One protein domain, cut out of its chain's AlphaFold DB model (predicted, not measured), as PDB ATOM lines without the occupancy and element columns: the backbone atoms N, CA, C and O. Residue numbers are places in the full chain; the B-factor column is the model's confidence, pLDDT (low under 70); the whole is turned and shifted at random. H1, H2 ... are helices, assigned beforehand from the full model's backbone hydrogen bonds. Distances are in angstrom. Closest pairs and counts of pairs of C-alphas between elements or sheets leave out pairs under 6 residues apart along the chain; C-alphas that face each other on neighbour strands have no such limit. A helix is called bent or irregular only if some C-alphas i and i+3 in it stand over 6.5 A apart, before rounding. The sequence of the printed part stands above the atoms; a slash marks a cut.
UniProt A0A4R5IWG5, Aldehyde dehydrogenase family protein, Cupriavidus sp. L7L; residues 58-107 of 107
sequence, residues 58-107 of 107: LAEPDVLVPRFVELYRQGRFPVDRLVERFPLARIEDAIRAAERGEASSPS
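This is residues 58 to 107 of the 107 residues of the protein "Aldehyde dehydrogenase family protein" of Cupriavidus sp. L7L (UniProt A0A4R5IWG5). Look for an open, loose frame: H1 at one end and H3 at the other, joined by a bridge that holds the one-turn helix H2, with the tail after H3 folding back into the gap. No helix touches another. The printed part has 50 residues with three named helices, H1, H2, H3, and no named strand; it is all helix, loose, with a radius of gyration of the C-alphas of 13.8 A, and elongated, spanning 36 by 22 by 16 A.

Start at H1, residues 61 to 73; H2, residues 79 to 82, is close but not clearly touching, the closest C-alphas being Tyr 72 and Val 79, 7.1 A apart. H3, residues 88 to 99, is apart from both. O i to N i+4 pairs are within hydrogen-bond range in 8 of 9 cases in H1 and 6 of 8 in H3; H2 is too short for one.

Find C-alpha 61 at (-15.430, 41.262, 12.281); H1 runs 17.9 A from there. H2 measures 5.1 A. H3 runs 17.3 A to C-alpha 99 at (-21.819, 49.362, -13.476); it is irregular, C-alphas 89 and 92 being 8.2 A apart.

The printed part has no cut, and both links are tight. Confidence is under 70 at residues 58 to 61 and 98 to 107.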
ATOM      1  N   LEU A  58     -17.687  35.028   6.771       51.41
ATOM      2  CA  LEU A  58     -16.336  34.817   6.193       51.41
ATOM      3  C   LEU A  58     -15.255  35.677   6.893       51.41
ATOM      4  O   LEU A  58     -14.121  35.807   6.434       51.41
ATOM      5  N   ALA A  59     -15.647  36.287   8.004       55.91
ATOM      6  CA  ALA A  59     -14.945  37.248   8.801       55.91
ATOM      7  C   ALA A  59     -15.677  37.349  10.139       55.91
ATOM      8  O   ALA A  59     -16.763  37.919  10.198       55.91
ATOM      9  N   GLU A  60     -15.100  36.834  11.217       69.62
ATOM     10  CA  GLU A  60     -15.386  37.388  12.540       69.62
ATOM     11  C   GLU A  60     -14.937  38.857  12.474       69.62
ATOM     12  O   GLU A  60     -13.743  39.077  12.267       69.62
ATOM     13  N   PRO A  61     -15.821  39.872  12.544       65.56
ATOM     14  CA  PRO A  61     -15.430  41.262  12.281       65.56
ATOM     15  C   PRO A  61     -14.293  41.728  13.194       65.56
ATOM     16  O   PRO A  61     -13.353  42.377  12.737       65.56
ATOM     17  N   ASP A  62     -14.320  41.272  14.447       73.69
ATOM     18  CA  ASP A  62     -13.286  41.515  15.456       73.69
ATOM     19  C   ASP A  62     -11.943  40.830  15.145       73.69
ATOM     20  O   ASP A  62     -10.917  41.189  15.715       73.69
ATOM     21  N   VAL A  63     -11.908  39.869  14.219       76.81
ATOM     22  CA  VAL A  63     -10.688  39.199  13.736       76.81
ATOM     23  C   VAL A  63     -10.279  39.738  12.366       76.81
ATOM     24  O   VAL A  63      -9.104  40.018  12.118       76.81
ATOM     25  N   LEU A  64     -11.239  39.897  11.457       80.31
ATOM     26  CA  LEU A  64     -10.999  40.290  10.078       80.31
ATOM     27  C   LEU A  64     -10.566  41.746   9.979       80.31
ATOM     28  O   LEU A  64      -9.577  42.027   9.303       80.31
ATOM     29  N   VAL A  65     -11.276  42.666  10.640       84.75
ATOM     30  CA  VAL A  65     -10.981  44.097  10.528       84.75
ATOM     31  C   VAL A  65      -9.566  44.385  11.041       84.75
ATOM     32  O   VAL A  65      -8.783  44.963  10.281       84.75
ATOM     33  N   PRO A  66      -9.144  43.902  12.232       86.81
ATOM     34  CA  PRO A  66      -7.751  44.046  12.654       86.81
ATOM     35  C   PRO A  66      -6.750  43.385  11.697       86.81
ATOM     36  O   PRO A  66      -5.689  43.951  11.432       86.81
ATOM     37  N   ARG A  67      -7.081  42.222  11.118       83.81
ATOM     38  CA  ARG A  67      -6.208  41.524  10.163       83.81
ATOM     39  C   ARG A  67      -6.026  42.287   8.849       83.81
ATOM     40  O   ARG A  67      -4.911  42.327   8.331       83.81
ATOM     41  N   PHE A  68      -7.073  42.901   8.307       85.88
ATOM     42  CA  PHE A  68      -6.969  43.751   7.118       85.88
ATOM     43  C   PHE A  68      -6.185  45.030   7.393       85.88
ATOM     44  O   PHE A  68      -5.349  45.405   6.570       85.88
ATOM     45  N   VAL A  69      -6.373  45.648   8.563       87.88
ATOM     46  CA  VAL A  69      -5.561  46.795   8.992       87.88
ATOM     47  C   VAL A  69      -4.080  46.413   9.059       87.88
ATOM     48  O   VAL A  69      -3.239  47.147   8.541       87.88
ATOM     49  N   GLU A  70      -3.745  45.255   9.630       89.56
ATOM     50  CA  GLU A  70      -2.359  44.785   9.711       89.56
ATOM     51  C   GLU A  70      -1.760  44.521   8.322       89.56
ATOM     52  O   GLU A  70      -0.665  44.990   8.010       89.56
ATOM     53  N   LEU A  71      -2.495  43.836   7.440       88.19
ATOM     54  CA  LEU A  71      -2.034  43.588   6.072       88.19
ATOM     55  C   LEU A  71      -1.843  44.891   5.280       88.19
ATOM     56  O   LEU A  71      -0.889  44.986   4.508       88.19
ATOM     57  N   TYR A  72      -2.700  45.896   5.481       86.06
ATOM     58  CA  TYR A  72      -2.543  47.220   4.874       86.06
ATOM     59  C   TYR A  72      -1.283  47.927   5.390       86.06
ATOM     60  O   TYR A  72      -0.461  48.375   4.593       86.06
ATOM     61  N   ARG A  73      -1.066  47.950   6.715       89.12
ATOM     62  CA  ARG A  73       0.131  48.555   7.331       89.12
ATOM     63  C   ARG A  73       1.431  47.889   6.878       89.12
ATOM     64  O   ARG A  73       2.444  48.568   6.749       89.12
ATOM     65  N   GLN A  74       1.399  46.586   6.599       91.31
ATOM     66  CA  GLN A  74       2.526  45.827   6.043       91.31
ATOM     67  C   GLN A  74       2.697  45.999   4.520       91.31
ATOM     68  O   GLN A  74       3.603  45.401   3.941       91.31
ATOM     69  N   GLY A  75       1.818  46.747   3.841       88.12
ATOM     70  CA  GLY A  75       1.810  46.886   2.378       88.12
ATOM     71  C   GLY A  75       1.402  45.611   1.625       88.12
ATOM     72  O   GLY A  75       1.586  45.514   0.414       88.12
ATOM     73  N   ARG A  76       0.856  44.614   2.331       87.94
ATOM     74  CA  ARG A  76       0.450  43.301   1.799       87.94
ATOM     75  C   ARG A  76      -1.016  43.245   1.386       87.94
ATOM     76  O   ARG A  76      -1.425  42.282   0.745       87.94
ATOM     77  N   PHE A  77      -1.791  44.266   1.737       86.44
ATOM     78  CA  PHE A  77      -3.138  44.481   1.232       86.44
ATOM     79  C   PHE A  77      -3.190  45.817   0.480       86.44
ATOM     80  O   PHE A  77      -3.215  46.874   1.111       86.44
ATOM     81  N   PRO A  78      -3.137  45.796  -0.864       81.00
ATOM     82  CA  PRO A  78      -2.963  46.999  -1.667       81.00
ATOM     83  C   PRO A  78      -4.306  47.700  -1.905       81.00
ATOM     84  O   PRO A  78      -4.781  47.749  -3.037       81.00
ATOM     85  N   VAL A  79      -4.915  48.247  -0.847       78.12
ATOM     86  CA  VAL A  79      -6.209  48.956  -0.922       78.12
ATOM     87  C   VAL A  79      -6.192  50.030  -2.010       78.12
ATOM     88  O   VAL A  79      -7.114  50.100  -2.812       78.12
ATOM     89  N   ASP A  80      -5.104  50.793  -2.134       76.19
ATOM     90  CA  ASP A  80      -4.967  51.840  -3.157       76.19
ATOM     91  C   ASP A  80      -5.011  51.326  -4.605       76.19
ATOM     92  O   ASP A  80      -5.254  52.105  -5.521       76.19
ATOM     93  N   ARG A  81      -4.759  50.029  -4.840       72.88
ATOM     94  CA  ARG A  81      -4.894  49.401  -6.169       72.88
ATOM     95  C   ARG A  81      -6.295  48.859  -6.430       72.88
ATOM     96  O   ARG A  81      -6.603  48.536  -7.569       72.88
ATOM     97  N   LEU A  82      -7.099  48.708  -5.381       70.38
ATOM     98  CA  LEU A  82      -8.464  48.191  -5.446       70.38
ATOM     99  C   LEU A  82      -9.502  49.313  -5.553       70.38
ATOM    100  O   LEU A  82     -10.655  49.045  -5.878       70.38
ATOM    101  N   VAL A  83      -9.104  50.556  -5.269       71.69
ATOM    102  CA  VAL A  83      -9.998  51.713  -5.228       71.69
ATOM    103  C   VAL A  83      -9.590  52.722  -6.295       71.69
ATOM    104  O   VAL A  83      -8.489  53.272  -6.262       71.69
ATOM    105  N   GLU A  84     -10.502  53.014  -7.217       76.94
ATOM    106  CA  GLU A  84     -10.350  54.113  -8.169       76.94
ATOM    107  C   GLU A  84     -10.985  55.392  -7.604       76.94
ATOM    108  O   GLU A  84     -12.110  55.387  -7.101       76.94
ATOM    109  N   ARG A  85     -10.247  56.507  -7.651       80.56
ATOM    110  CA  ARG A  85     -10.709  57.802  -7.131       80.56
ATOM    111  C   ARG A  85     -11.181  58.692  -8.269       80.56
ATOM    112  O   ARG A  85     -10.397  59.052  -9.141       80.56
ATOM    113  N   PHE A  86     -12.428  59.136  -8.181       74.75
ATOM    114  CA  PHE A  86     -13.016  60.090  -9.114       74.75
ATOM    115  C   PHE A  86     -13.181  61.459  -8.439       74.75
ATOM    116  O   PHE A  86     -13.627  61.521  -7.289       74.75
ATOM    117  N   PRO A  87     -12.861  62.577  -9.119       78.94
ATOM    118  CA  PRO A  87     -13.288  63.897  -8.668       78.94
ATOM    119  C   PRO A  87     -14.813  63.935  -8.532       78.94
ATOM    120  O   PRO A  87     -15.510  63.385  -9.383       78.94
ATOM    121  N   LEU A  88     -15.341  64.639  -7.525       73.81
ATOM    122  CA  LEU A  88     -16.792  64.720  -7.283       73.81
ATOM    123  C   LEU A  88     -17.580  65.174  -8.528       73.81
ATOM    124  O   LEU A  88     -18.668  64.678  -8.796       73.81
ATOM    125  N   ALA A  89     -16.991  66.052  -9.346       78.94
ATOM    126  CA  ALA A  89     -17.572  66.520 -10.606       78.94
ATOM    127  C   ALA A  89     -17.739  65.425 -11.686       78.94
ATOM    128  O   ALA A  89     -18.370  65.669 -12.709       78.94
ATOM    129  N   ARG A  90     -17.156  64.236 -11.497       79.00
ATOM    130  CA  ARG A  90     -17.185  63.098 -12.435       79.00
ATOM    131  C   ARG A  90     -17.926  61.892 -11.854       79.00
ATOM    132  O   ARG A  90     -17.676  60.761 -12.261       79.00
ATOM    133  N   ILE A  91     -18.843  62.117 -10.912       77.31
ATOM    134  CA  ILE A  91     -19.571  61.037 -10.233       77.31
ATOM    135  C   ILE A  91     -20.361  60.140 -11.196       77.31
ATOM    136  O   ILE A  91     -20.439  58.936 -10.977       77.31
ATOM    137  N   GLU A  92     -20.874  60.679 -12.305       74.88
ATOM    138  CA  GLU A  92     -21.576  59.870 -13.309       74.88
ATOM    139  C   GLU A  92     -20.650  58.870 -14.020       74.88
ATOM    140  O   GLU A  92     -21.069  57.759 -14.341       74.88
ATOM    141  N   ASP A  93     -19.381  59.227 -14.233       79.75
ATOM    142  CA  ASP A  93     -18.406  58.297 -14.805       79.75
ATOM    143  C   ASP A  93     -17.977  57.246 -13.785       79.75
ATOM    144  O   ASP A  93     -17.830  56.085 -14.154       79.75
ATOM    145  N   ALA A  94     -17.859  57.628 -12.508       75.12
ATOM    146  CA  ALA A  94     -17.604  56.693 -11.415       75.12
ATOM    147  C   ALA A  94     -18.712  55.630 -11.317       75.12
ATOM    148  O   ALA A  94     -18.432  54.438 -11.222       75.12
ATOM    149  N   ILE A  95     -19.979  56.058 -11.406       72.56
ATOM    150  CA  ILE A  95     -21.143  55.160 -11.418       72.56
ATOM    151  C   ILE A  95     -21.088  54.237 -12.639       72.56
ATOM    152  O   ILE A  95     -21.250  53.028 -12.500       72.56
ATOM    153  N   ARG A  96     -20.798  54.773 -13.830       74.81
ATOM    154  CA  ARG A  96     -20.720  53.973 -15.062       74.81
ATOM    155  C   ARG A  96     -19.572  52.958 -15.035       74.81
ATOM    156  O   ARG A  96     -19.752  51.838 -15.509       74.81
ATOM    157  N   ALA A  97     -18.415  53.330 -14.491       73.69
ATOM    158  CA  ALA A  97     -17.294  52.417 -14.277       73.69
ATOM    159  C   ALA A  97     -17.687  51.301 -13.295       73.69
ATOM    160  O   ALA A  97     -17.410  50.126 -13.542       73.69
ATOM    161  N   ALA A  98     -18.425  51.634 -12.232       68.12
ATOM    162  CA  ALA A  98     -18.916  50.643 -11.283       68.12
ATOM    163  C   ALA A  98     -19.941  49.679 -11.898       68.12
ATOM    164  O   ALA A  98     -19.864  48.470 -11.683       68.12
ATOM    165  N   GLU A  99     -20.850  50.182 -12.736       65.00
ATOM    166  CA  GLU A  99     -21.819  49.362 -13.476       65.00
ATOM    167  C   GLU A  99     -21.155  48.369 -14.443       65.00
ATOM    168  O   GLU A  99     -21.691  47.285 -14.676       65.00
ATOM    169  N   ARG A 100     -19.984  48.711 -14.994       68.69
ATOM    170  CA  ARG A 100     -19.207  47.846 -15.900       68.69
ATOM    171  C   ARG A 100     -18.292  46.859 -15.174       68.69
ATOM    172  O   ARG A 100     -17.645  46.046 -15.830       68.69
ATOM    173  N   GLY A 101     -18.238  46.916 -13.842       62.59
ATOM    174  CA  GLY A 101     -17.288  46.145 -13.040       62.59
ATOM    175  C   GLY A 101     -15.847  46.651 -13.147       62.59
ATOM    176  O   GLY A 101     -14.924  45.946 -12.753       62.59
ATOM    177  N   GLU A 102     -15.651  47.858 -13.682       64.88
ATOM    178  CA  GLU A 102     -14.353  48.530 -13.795       64.88
ATOM    179  C   GLU A 102     -13.991  49.249 -12.482       64.88
ATOM    180  O   GLU A 102     -12.813  49.376 -12.160       64.88
ATOM    181  N   ALA A 103     -14.995  49.623 -11.677       57.53
ATOM    182  CA  ALA A 103     -14.823  50.146 -10.324       57.53
ATOM    183  C   ALA A 103     -15.607  49.299  -9.303       57.53
ATOM    184  O   ALA A 103     -16.835  49.318  -9.250       57.53
ATOM    185  N   SER A 104     -14.910  48.542  -8.461       48.94
ATOM    186  CA  SER A 104     -15.545  47.821  -7.354       48.94
ATOM    187  C   SER A 104     -15.708  48.738  -6.142       48.94
ATOM    188  O   SER A 104     -14.719  49.261  -5.630       48.94
ATOM    189  N   SER A 105     -16.938  48.892  -5.640       33.56
ATOM    190  CA  SER A 105     -17.145  49.374  -4.267       33.56
ATOM    191  C   SER A 105     -16.449  48.400  -3.312       33.56
ATOM    192  O   SER A 105     -16.671  47.194  -3.455       33.56
ATOM    193  N   PRO A 106     -15.623  48.859  -2.357       33.41
ATOM    194  CA  PRO A 106     -15.175  47.979  -1.294       33.41
ATOM    195  C   PRO A 106     -16.406  47.618  -0.456       33.41
ATOM    196  O   PRO A 106     -17.172  48.504  -0.064       33.41
ATOM    197  N   SER A 107     -16.635  46.315  -0.293       34.59
ATOM    198  CA  SER A 107     -17.634  45.755   0.619       34.59
ATOM    199  C   SER A 107     -17.311  46.061   2.076       34.59
ATOM    200  O   SER A 107     -16.104  46.162   2.403       34.59
TER     201      SER A 107